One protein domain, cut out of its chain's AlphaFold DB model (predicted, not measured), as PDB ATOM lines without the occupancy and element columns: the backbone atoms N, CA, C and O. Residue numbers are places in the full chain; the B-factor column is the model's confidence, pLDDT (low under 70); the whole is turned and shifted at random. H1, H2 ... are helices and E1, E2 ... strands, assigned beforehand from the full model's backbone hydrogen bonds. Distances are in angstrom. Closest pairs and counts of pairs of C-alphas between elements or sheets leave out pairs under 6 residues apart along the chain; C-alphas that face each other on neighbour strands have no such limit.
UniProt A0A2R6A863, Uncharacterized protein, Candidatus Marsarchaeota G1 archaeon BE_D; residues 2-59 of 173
ATOM      1  N   GLN A   2       6.218  43.168  18.854       74.56
ATOM      2  CA  GLN A   2       7.282  43.891  18.125       74.56
ATOM      3  C   GLN A   2       8.695  43.331  18.374       74.56
ATOM      4  O   GLN A   2       9.475  43.215  17.432       74.56
ATOM      5  N   THR A   3       9.004  42.914  19.606       77.06
ATOM      6  CA  THR A   3      10.268  42.233  19.944       77.06
ATOM      7  C   THR A   3      10.471  40.963  19.116       77.06
ATOM      8  O   THR A   3      11.521  40.807  18.505       77.06
ATOM      9  N   ASN A   4       9.442  40.113  19.004       73.88
ATOM     10  CA  ASN A   4       9.510  38.879  18.215       73.88
ATOM     11  C   ASN A   4       9.692  39.167  16.722       73.88
ATOM     12  O   ASN A   4      10.491  38.499  16.075       73.88
ATOM     13  N   LEU A   5       8.989  40.165  16.172       82.00
ATOM     14  CA  LEU A   5       9.146  40.539  14.761       82.00
ATOM     15  C   LEU A   5      10.581  40.987  14.466       82.00
ATOM     16  O   LEU A   5      11.189  40.504  13.514       82.00
ATOM     17  N   ARG A   6      11.149  41.841  15.330       79.56
ATOM     18  CA  ARG A   6      12.533  42.321  15.202       79.56
ATOM     19  C   ARG A   6      13.552  41.190  15.326       79.56
ATOM     20  O   ARG A   6      14.444  41.099  14.494       79.56
ATOM     21  N   GLN A   7      13.401  40.318  16.322       79.88
ATOM     22  CA  GLN A   7      14.307  39.182  16.539       79.88
ATOM     23  C   GLN A   7      14.310  38.188  15.372       79.88
ATOM     24  O   GLN A   7      15.337  37.575  15.105       79.88
ATOM     25  N   ASN A   8      13.189  38.055  14.659       76.12
ATOM     26  CA  ASN A   8      13.064  37.165  13.504       76.12
ATOM     27  C   ASN A   8      13.280  37.878  12.153       76.12
ATOM     28  O   ASN A   8      13.062  37.270  11.110       76.12
ATOM     29  N   GLY A   9      13.671  39.162  12.145       82.56
ATOM     30  CA  GLY A   9      13.883  39.928  10.909       82.56
ATOM     31  C   GLY A   9      12.625  40.089  10.042       82.56
ATOM     32  O   GLY A   9      12.730  40.277   8.832       82.56
ATOM     33  N   ILE A  10      11.433  39.997  10.639       80.69
ATOM     34  CA  ILE A  10      10.152  40.054   9.927       80.69
ATOM     35  C   ILE A  10       9.768  41.521   9.711       80.69
ATOM     36  O   ILE A  10       9.439  42.232  10.660       80.69
ATOM     37  N   THR A  11       9.783  41.964   8.454       78.94
ATOM     38  CA  THR A  11       9.501  43.358   8.054       78.94
ATOM     39  C   THR A  11       8.137  43.546   7.392       78.94
ATOM     40  O   THR A  11       7.682  44.672   7.227       78.94
ATOM     41  N   ASN A  12       7.465  42.454   7.032       76.00
ATOM     42  CA  ASN A  12       6.206  42.446   6.287       76.00
ATOM     43  C   ASN A  12       4.968  42.203   7.170       76.00
ATOM     44  O   ASN A  12       3.900  41.878   6.655       76.00
ATOM     45  N   VAL A  13       5.105  42.321   8.493       81.06
ATOM     46  CA  VAL A  13       4.005  42.150   9.451       81.06
ATOM     47  C   VAL A  13       3.760  43.460  10.181       81.06
ATOM     48  O   VAL A  13       4.661  44.016  10.804       81.06
ATOM     49  N   LEU A  14       2.507  43.907  10.146       79.50
ATOM     50  CA  LEU A  14       2.041  45.104  10.833       79.50
ATOM     51  C   LEU A  14       1.128  44.694  11.995       79.50
ATOM     52  O   LEU A  14       0.001  44.256  11.759       79.50
ATOM     53  N   PRO A  15       1.612  44.758  13.248       82.38
ATOM     54  CA  PRO A  15       0.799  44.423  14.406       82.38
ATOM     55  C   PRO A  15      -0.128  45.588  14.772       82.38
ATOM     56  O   PRO A  15       0.327  46.716  14.958       82.38
ATOM     57  N   PHE A  16      -1.408  45.287  14.963       80.88
ATOM     58  CA  PHE A  16      -2.423  46.228  15.426       80.88
ATOM     59  C   PHE A  16      -2.962  45.757  16.783       80.88
ATOM     60  O   PHE A  16      -3.438  44.630  16.888       80.88
ATOM     61  N   ASN A  17      -2.864  46.592  17.827       81.75
ATOM     62  CA  ASN A  17      -3.346  46.254  19.174       81.75
ATOM     63  C   ASN A  17      -4.788  46.737  19.383       81.75
ATOM     64  O   ASN A  17      -5.041  47.683  20.130       81.75
ATOM     65  N   TYR A  18      -5.718  46.104  18.673       84.19
ATOM     66  CA  TYR A  18      -7.143  46.404  18.753       84.19
ATOM     67  C   TYR A  18      -7.951  45.125  18.942       84.19
ATOM     68  O   TYR A  18      -7.603  44.072  18.411       84.19
ATOM     69  N   ALA A  19      -9.059  45.246  19.661       80.38
ATOM     70  CA  ALA A  19     -10.124  44.257  19.654       80.38
ATOM     71  C   ALA A  19     -11.148  44.647  18.578       80.38
ATOM     72  O   ALA A  19     -11.377  45.833  18.349       80.38
ATOM     73  N   ILE A  20     -11.775  43.673  17.917       77.62
ATOM     74  CA  ILE A  20     -12.828  43.957  16.933       77.62
ATOM     75  C   ILE A  20     -14.194  43.793  17.599       77.62
ATOM     76  O   ILE A  20     -14.462  42.761  18.208       77.62
ATOM     77  N   GLY A  21     -15.069  44.794  17.481       73.06
ATOM     78  CA  GLY A  21     -16.414  44.740  18.054       73.06
ATOM     79  C   GLY A  21     -17.342  45.859  17.577       73.06
ATOM     80  O   GLY A  21     -16.936  46.784  16.883       73.06
ATOM     81  N   LYS A  22     -18.627  45.773  17.954       68.38
ATOM     82  CA  LYS A  22     -19.685  46.711  17.514       68.38
ATOM     83  C   LYS A  22     -19.663  48.070  18.223       68.38
ATOM     84  O   LYS A  22     -20.274  49.017  17.736       68.38
ATOM     85  N   ARG A  23     -19.046  48.162  19.404       70.81
ATOM     86  CA  ARG A  23     -19.013  49.383  20.222       70.81
ATOM     87  C   ARG A  23     -17.576  49.783  20.479       70.81
ATOM     88  O   ARG A  23     -16.796  48.970  20.958       70.81
ATOM     89  N   VAL A  24     -17.265  51.046  20.206       77.38
ATOM     90  CA  VAL A  24     -15.961  51.616  20.535       77.38
ATOM     91  C   VAL A  24     -15.884  51.800  22.048       77.38
ATOM     92  O   VAL A  24     -16.548  52.665  22.615       77.38
ATOM     93  N   CYS A  25     -15.099  50.958  22.708       81.56
ATOM     94  CA  CYS A  25     -14.832  51.024  24.141       81.56
ATOM     95  C   CYS A  25     -13.409  50.538  24.442       81.56
ATOM     96  O   CYS A  25     -12.709  50.038  23.563       81.56
ATOM     97  N   ARG A  26     -12.957  50.702  25.687       84.81
ATOM     98  CA  ARG A  26     -11.777  49.989  26.186       84.81
ATOM     99  C   ARG A  26     -12.225  48.660  26.770       84.81
ATOM    100  O   ARG A  26     -13.216  48.620  27.496       84.81
ATOM    101  N   THR A  27     -11.489  47.606  26.455       84.06
ATOM    102  CA  THR A  27     -11.669  46.286  27.049       84.06
ATOM    103  C   THR A  27     -10.351  45.819  27.645       84.06
ATOM    104  O   THR A  27      -9.283  46.150  27.128       84.06
ATOM    105  N   SER A  28     -10.432  45.043  28.719       83.00
ATOM    106  CA  SER A  28      -9.313  44.271  29.244       83.00
ATOM    107  C   SER A  28      -9.560  42.787  28.974       83.00
ATOM    108  O   SER A  28     -10.696  42.318  29.009       83.00
ATOM    109  N   MET A  29      -8.500  42.057  28.652       78.62
ATOM    110  CA  MET A  29      -8.501  40.605  28.500       78.62
ATOM    111  C   MET A  29      -7.377  40.036  29.350       78.62
ATOM    112  O   MET A  29      -6.245  40.496  29.253       78.62
ATOM    113  N   GLU A  30      -7.676  39.041  30.176       79.19
ATOM    114  CA  GLU A  30      -6.655  38.316  30.925       79.19
ATOM    115  C   GLU A  30      -6.242  37.071  30.140       79.19
ATOM    116  O   GLU A  30      -7.083  36.269  29.734       79.19
ATOM    117  N   PHE A  31      -4.941  36.900  29.923       76.00
ATOM    118  CA  PHE A  31      -4.399  35.702  29.303       76.00
ATOM    119  C   PHE A  31      -3.098  35.301  29.991       76.00
ATOM    120  O   PHE A  31      -2.150  36.077  30.054       76.00
ATOM    121  N   ALA A  32      -3.054  34.065  30.495       77.81
ATOM    122  CA  ALA A  32      -1.904  33.514  31.216       77.81
ATOM    123  C   ALA A  32      -1.431  34.376  32.412       77.81
ATOM    124  O   ALA A  32      -0.234  34.453  32.676       77.81
ATOM    125  N   GLY A  33      -2.368  35.003  33.135       82.69
ATOM    126  CA  GLY A  33      -2.085  35.854  34.302       82.69
ATOM    127  C   GLY A  33      -1.639  37.281  33.964       82.69
ATOM    128  O   GLY A  33      -1.398  38.073  34.869       82.69
ATOM    129  N   GLU A  34      -1.552  37.622  32.678       78.19
ATOM    130  CA  GLU A  34      -1.263  38.970  32.195       78.19
ATOM    131  C   GLU A  34      -2.561  39.644  31.734       78.19
ATOM    132  O   GLU A  34      -3.385  39.026  31.054       78.19
ATOM    133  N   VAL A  35      -2.740  40.921  32.079       84.19
ATOM    134  CA  VAL A  35      -3.899  41.717  31.656       84.19
ATOM    135  C   VAL A  35      -3.517  42.578  30.459       84.19
ATOM    136  O   VAL A  35      -2.622  43.419  30.527       84.19
ATOM    137  N   PHE A  36      -4.234  42.392  29.358       82.62
ATOM    138  CA  PHE A  36      -4.068  43.122  28.111       82.62
ATOM    139  C   PHE A  36      -5.207  44.117  27.943       82.62
ATOM    140  O   PHE A  36      -6.370  43.730  27.863       82.62
ATOM    141  N   GLU A  37      -4.878  45.400  27.841       87.12
ATOM    142  CA  GLU A  37      -5.848  46.420  27.459       87.12
ATOM    143  C   GLU A  37      -5.847  46.617  25.943       87.12
ATOM    144  O   GLU A  37      -4.798  46.776  25.309       87.12
ATOM    145  N   ALA A  38      -7.044  46.641  25.362       84.25
ATOM    146  CA  ALA A  38      -7.252  46.891  23.949       84.25
ATOM    147  C   ALA A  38      -8.387  47.895  23.740       84.25
ATOM    148  O   ALA A  38      -9.402  47.901  24.443       84.25
ATOM    149  N   GLN A  39      -8.226  48.744  22.728       87.50
ATOM    150  CA  GLN A  39      -9.336  49.527  22.210       87.50
ATOM    151  C   GLN A  39     -10.171  48.634  21.290       87.50
ATOM    152  O   GLN A  39      -9.638  48.015  20.368       87.50
ATOM    153  N   VAL A  40     -11.474  48.571  21.538       84.50
ATOM    154  CA  VAL A  40     -12.434  47.927  20.644       84.50
ATOM    155  C   VAL A  40     -12.729  48.885  19.496       84.50
ATOM    156  O   VAL A  40     -13.090  50.040  19.727       84.50
ATOM    157  N   VAL A  41     -12.567  48.417  18.263       84.06
ATOM    158  CA  VAL A  41     -12.861  49.161  17.032       84.06
ATOM    159  C   VAL A  41     -13.710  48.314  16.096       84.06
ATOM    160  O   VAL A  41     -13.746  47.087  16.202       84.06
ATOM    161  N   ASP A  42     -14.404  48.965  15.169       78.19
ATOM    162  CA  ASP A  42     -15.100  48.257  14.101       78.19
ATOM    163  C   ASP A  42     -14.135  47.818  12.983       78.19
ATOM    164  O   ASP A  42     -12.973  48.233  12.907       78.19
ATOM    165  N   PHE A  43     -14.628  46.951  12.095       77.44
ATOM    166  CA  PHE A  43     -13.827  46.437  10.983       77.44
ATOM    167  C   PHE A  43     -13.376  47.547  10.020       77.44
ATOM    168  O   PHE A  43     -12.267  47.484   9.497       77.44
ATOM    169  N   SER A  44     -14.202  48.576   9.807       79.06
ATOM    170  CA  SER A  44     -13.880  49.701   8.920       79.06
ATOM    171  C   SER A  44     -12.668  50.488   9.422       79.06
ATOM    172  O   SER A  44     -11.780  50.825   8.647       79.06
ATOM    173  N   THR A  45     -12.587  50.722  10.731       81.00
ATOM    174  CA  THR A  45     -11.457  51.400  11.374       81.00
ATOM    175  C   THR A  45     -10.177  50.586  11.224       81.00
ATOM    176  O   THR A  45      -9.140  51.125  10.838       81.00
ATOM    177  N   LEU A  46     -10.244  49.271  11.470       79.75
ATOM    178  CA  LEU A  46      -9.103  48.380  11.244       79.75
ATOM    179  C   LEU A  46      -8.674  48.393   9.771       79.75
ATOM    180  O   LEU A  46      -7.481  48.407   9.471       79.75
ATOM    181  N   TRP A  47      -9.636  48.406   8.849       77.38
ATOM    182  CA  TRP A  47      -9.356  48.436   7.422       77.38
ATOM    183  C   TRP A  47      -8.643  49.716   6.990       77.38
ATOM    184  O   TRP A  47      -7.674  49.630   6.241       77.38
ATOM    185  N   GLU A  48      -9.060  50.886   7.473       79.69
ATOM    186  CA  GLU A  48      -8.362  52.136   7.156       79.69
ATOM    187  C   GLU A  48      -6.912  52.109   7.657       79.69
ATOM    188  O   GLU A  48      -6.007  52.514   6.930       79.69
ATOM    189  N   LEU A  49      -6.651  51.531   8.836       76.12
ATOM    190  CA  LEU A  49      -5.284  51.343   9.333       76.12
ATOM    191  C   LEU A  49      -4.453  50.415   8.432       76.12
ATOM    192  O   LEU A  49      -3.290  50.705   8.142       76.12
ATOM    193  N   VAL A  50      -5.046  49.317   7.956       76.00
ATOM    194  CA  VAL A  50      -4.392  48.394   7.015       76.00
ATOM    195  C   VAL A  50      -4.118  49.085   5.680       76.00
ATOM    196  O   VAL A  50      -3.001  49.008   5.173       76.00
ATOM    197  N   LYS A  51      -5.105  49.801   5.134       73.19
ATOM    198  CA  LYS A  51      -5.018  50.515   3.855       73.19
ATOM    199  C   LYS A  51      -3.947  51.601   3.874       73.19
ATOM    200  O   LYS A  51      -3.156  51.673   2.943       73.19
ATOM    201  N   LEU A  52      -3.887  52.408   4.936       64.31
ATOM    202  CA  LEU A  52      -2.846  53.428   5.121       64.31
ATOM    203  C   LEU A  52      -1.433  52.831   5.157       64.31
ATOM    204  O   LEU A  52      -0.457  53.549   4.949       64.31
ATOM    205  N   SER A  53      -1.327  51.528   5.412       63.91
ATOM    206  CA  SER A  53      -0.061  50.819   5.546       63.91
ATOM    207  C   SER A  53       0.297  49.947   4.330       63.91
ATOM    208  O   SER A  53       1.324  49.270   4.366       63.91
ATOM    209  N   GLN A  54      -0.522  49.936   3.267       63.97
ATOM    210  CA  GLN A  54      -0.311  49.136   2.050       63.97
ATOM    211  C   GLN A  54      -0.238  50.015   0.789       63.97
ATOM    212  O   GLN A  54      -0.888  51.054   0.701       63.97
ATOM    213  N   SER A  55       0.540  49.590  -0.213       59.25
ATOM    214  CA  SER A  55       0.494  50.168  -1.564       59.25
ATOM    215  C   SER A  55      -0.751  49.678  -2.323       59.25
ATOM    216  O   SER A  55      -1.238  48.576  -2.070       59.25
ATOM    217  N   GLU A  56      -1.262  50.465  -3.283       52.81
ATOM    218  CA  GLU A  56      -2.488  50.160  -4.057       52.81
ATOM    219  C   GLU A  56      -2.480  48.789  -4.772       52.81
ATOM    220  O   GLU A  56      -3.536  48.255  -5.118       52.81
ATOM    221  N   GLU A  57      -1.305  48.191  -4.976       52.31
ATOM    222  CA  GLU A  57      -1.128  46.897  -5.645       52.31
ATOM    223  C   GLU A  57      -1.427  45.683  -4.743       52.31
ATOM    224  O   GLU A  57      -1.660  44.579  -5.245       52.31
ATOM    225  N   GLN A  58      -1.475  45.853  -3.417       60.44
ATOM    226  CA  GLN A  58      -1.711  44.754  -2.479       60.44
ATOM    227  C   GLN A  58      -3.208  44.569  -2.216       60.44
ATOM    228  O   GLN A  58      -3.816  45.197  -1.354       60.44
ATOM    229  N   ARG A  59      -3.837  43.668  -2.977       66.12
ATOM    230  CA  ARG A  59      -5.236  43.285  -2.740       66.12
ATOM    231  C   ARG A  59      -5.320  42.241  -1.629       66.12
ATOM    232  O   ARG A  59      -4.746  41.157  -1.745       66.12
TER     233      ARG A  59
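What this domain is: This is residues 2 to 59 of the 173 residues of an uncharacterized protein of Candidatus Marsarchaeota G1 archaeon BE_D (UniProt A0A2R6A863). A long, narrow hairpin of strands E2 and E3, with the short strand E1 beside the far end of E3, makes one side of a flat, open frame; from that end helix H2 leads off at a corner, and the link of residues 8 to 17 runs away from E1 to a small helix, H1, set well away from both. The tip of the hairpin, residues 30 to 35, sticks out free, and the contacts between the helices and the sheet are few. The printed part has 58 residues, with two named helices and three named strands in the order H1, E1, E2, E3, H2. The sheet runs E1, E3, E2 and is mixed, and the class is mixed, helices and strands. The whole is loose, with a radius of gyration of the C-alphas of 14.0 A and spans of 38 by 31 by 12 A.

How they stand to each other: E3, residues 34 to 41, is the inner strand of the sheet. E2, residues 26 to 31, is its antiparallel neighbour, at 144 degrees, and the two form a hairpin; N 29 and O 36 are 2.8 A apart and N 38 and O 27 are 2.9 A apart, both within hydrogen-bond range. E1, residues 18 to 20, is the parallel neighbour of E3, at 60 degrees, with N 41 and O 19 within hydrogen-bond range at 2.8 A. The pairing is staggered: E3 pairs with E2 over residues 34 to 39 and with E1 over residues 39 to 41. H2, residues 43 to 52, is on the sheet but only grazes it, with its residues 43 to 46; the closest C-alphas of E1 and H2 are those of Ile 20 and Phe 43, 6.5 A apart. H1, residues 2 to 7, is not on the sheet, and it is apart from E2, E3 and H2. In H1 and H2 every O i to N i+4 pair is within hydrogen-bond range.

Where its parts are: E3 measures 21.6 A from its first to its last C-alpha, from Glu 34 at (-1.263, 38.970, 32.195) to Val 41. E2 measures 16.4 A and E1 6.5 A. H2 measures 14.3 A and ends with C-alpha 52 at (-2.846, 53.428, 5.121). H1 measures 8.6 A and begins with C-alpha 2 at (7.282, 43.891, 18.125).

The domain as a whole: The two C-alphas farthest apart are those of Gly 33 and Glu 57, at 41.5 A. The printed part, residues 2 to 59, has no cut. The links E1 to E2, E2 to E3 and E3 to H2 are tight, and the link H1 to E1, with 10 residues, is short. The mean pLDDT of the printed part is 76.9; residue 22 and residues 52 to 59 are under 70.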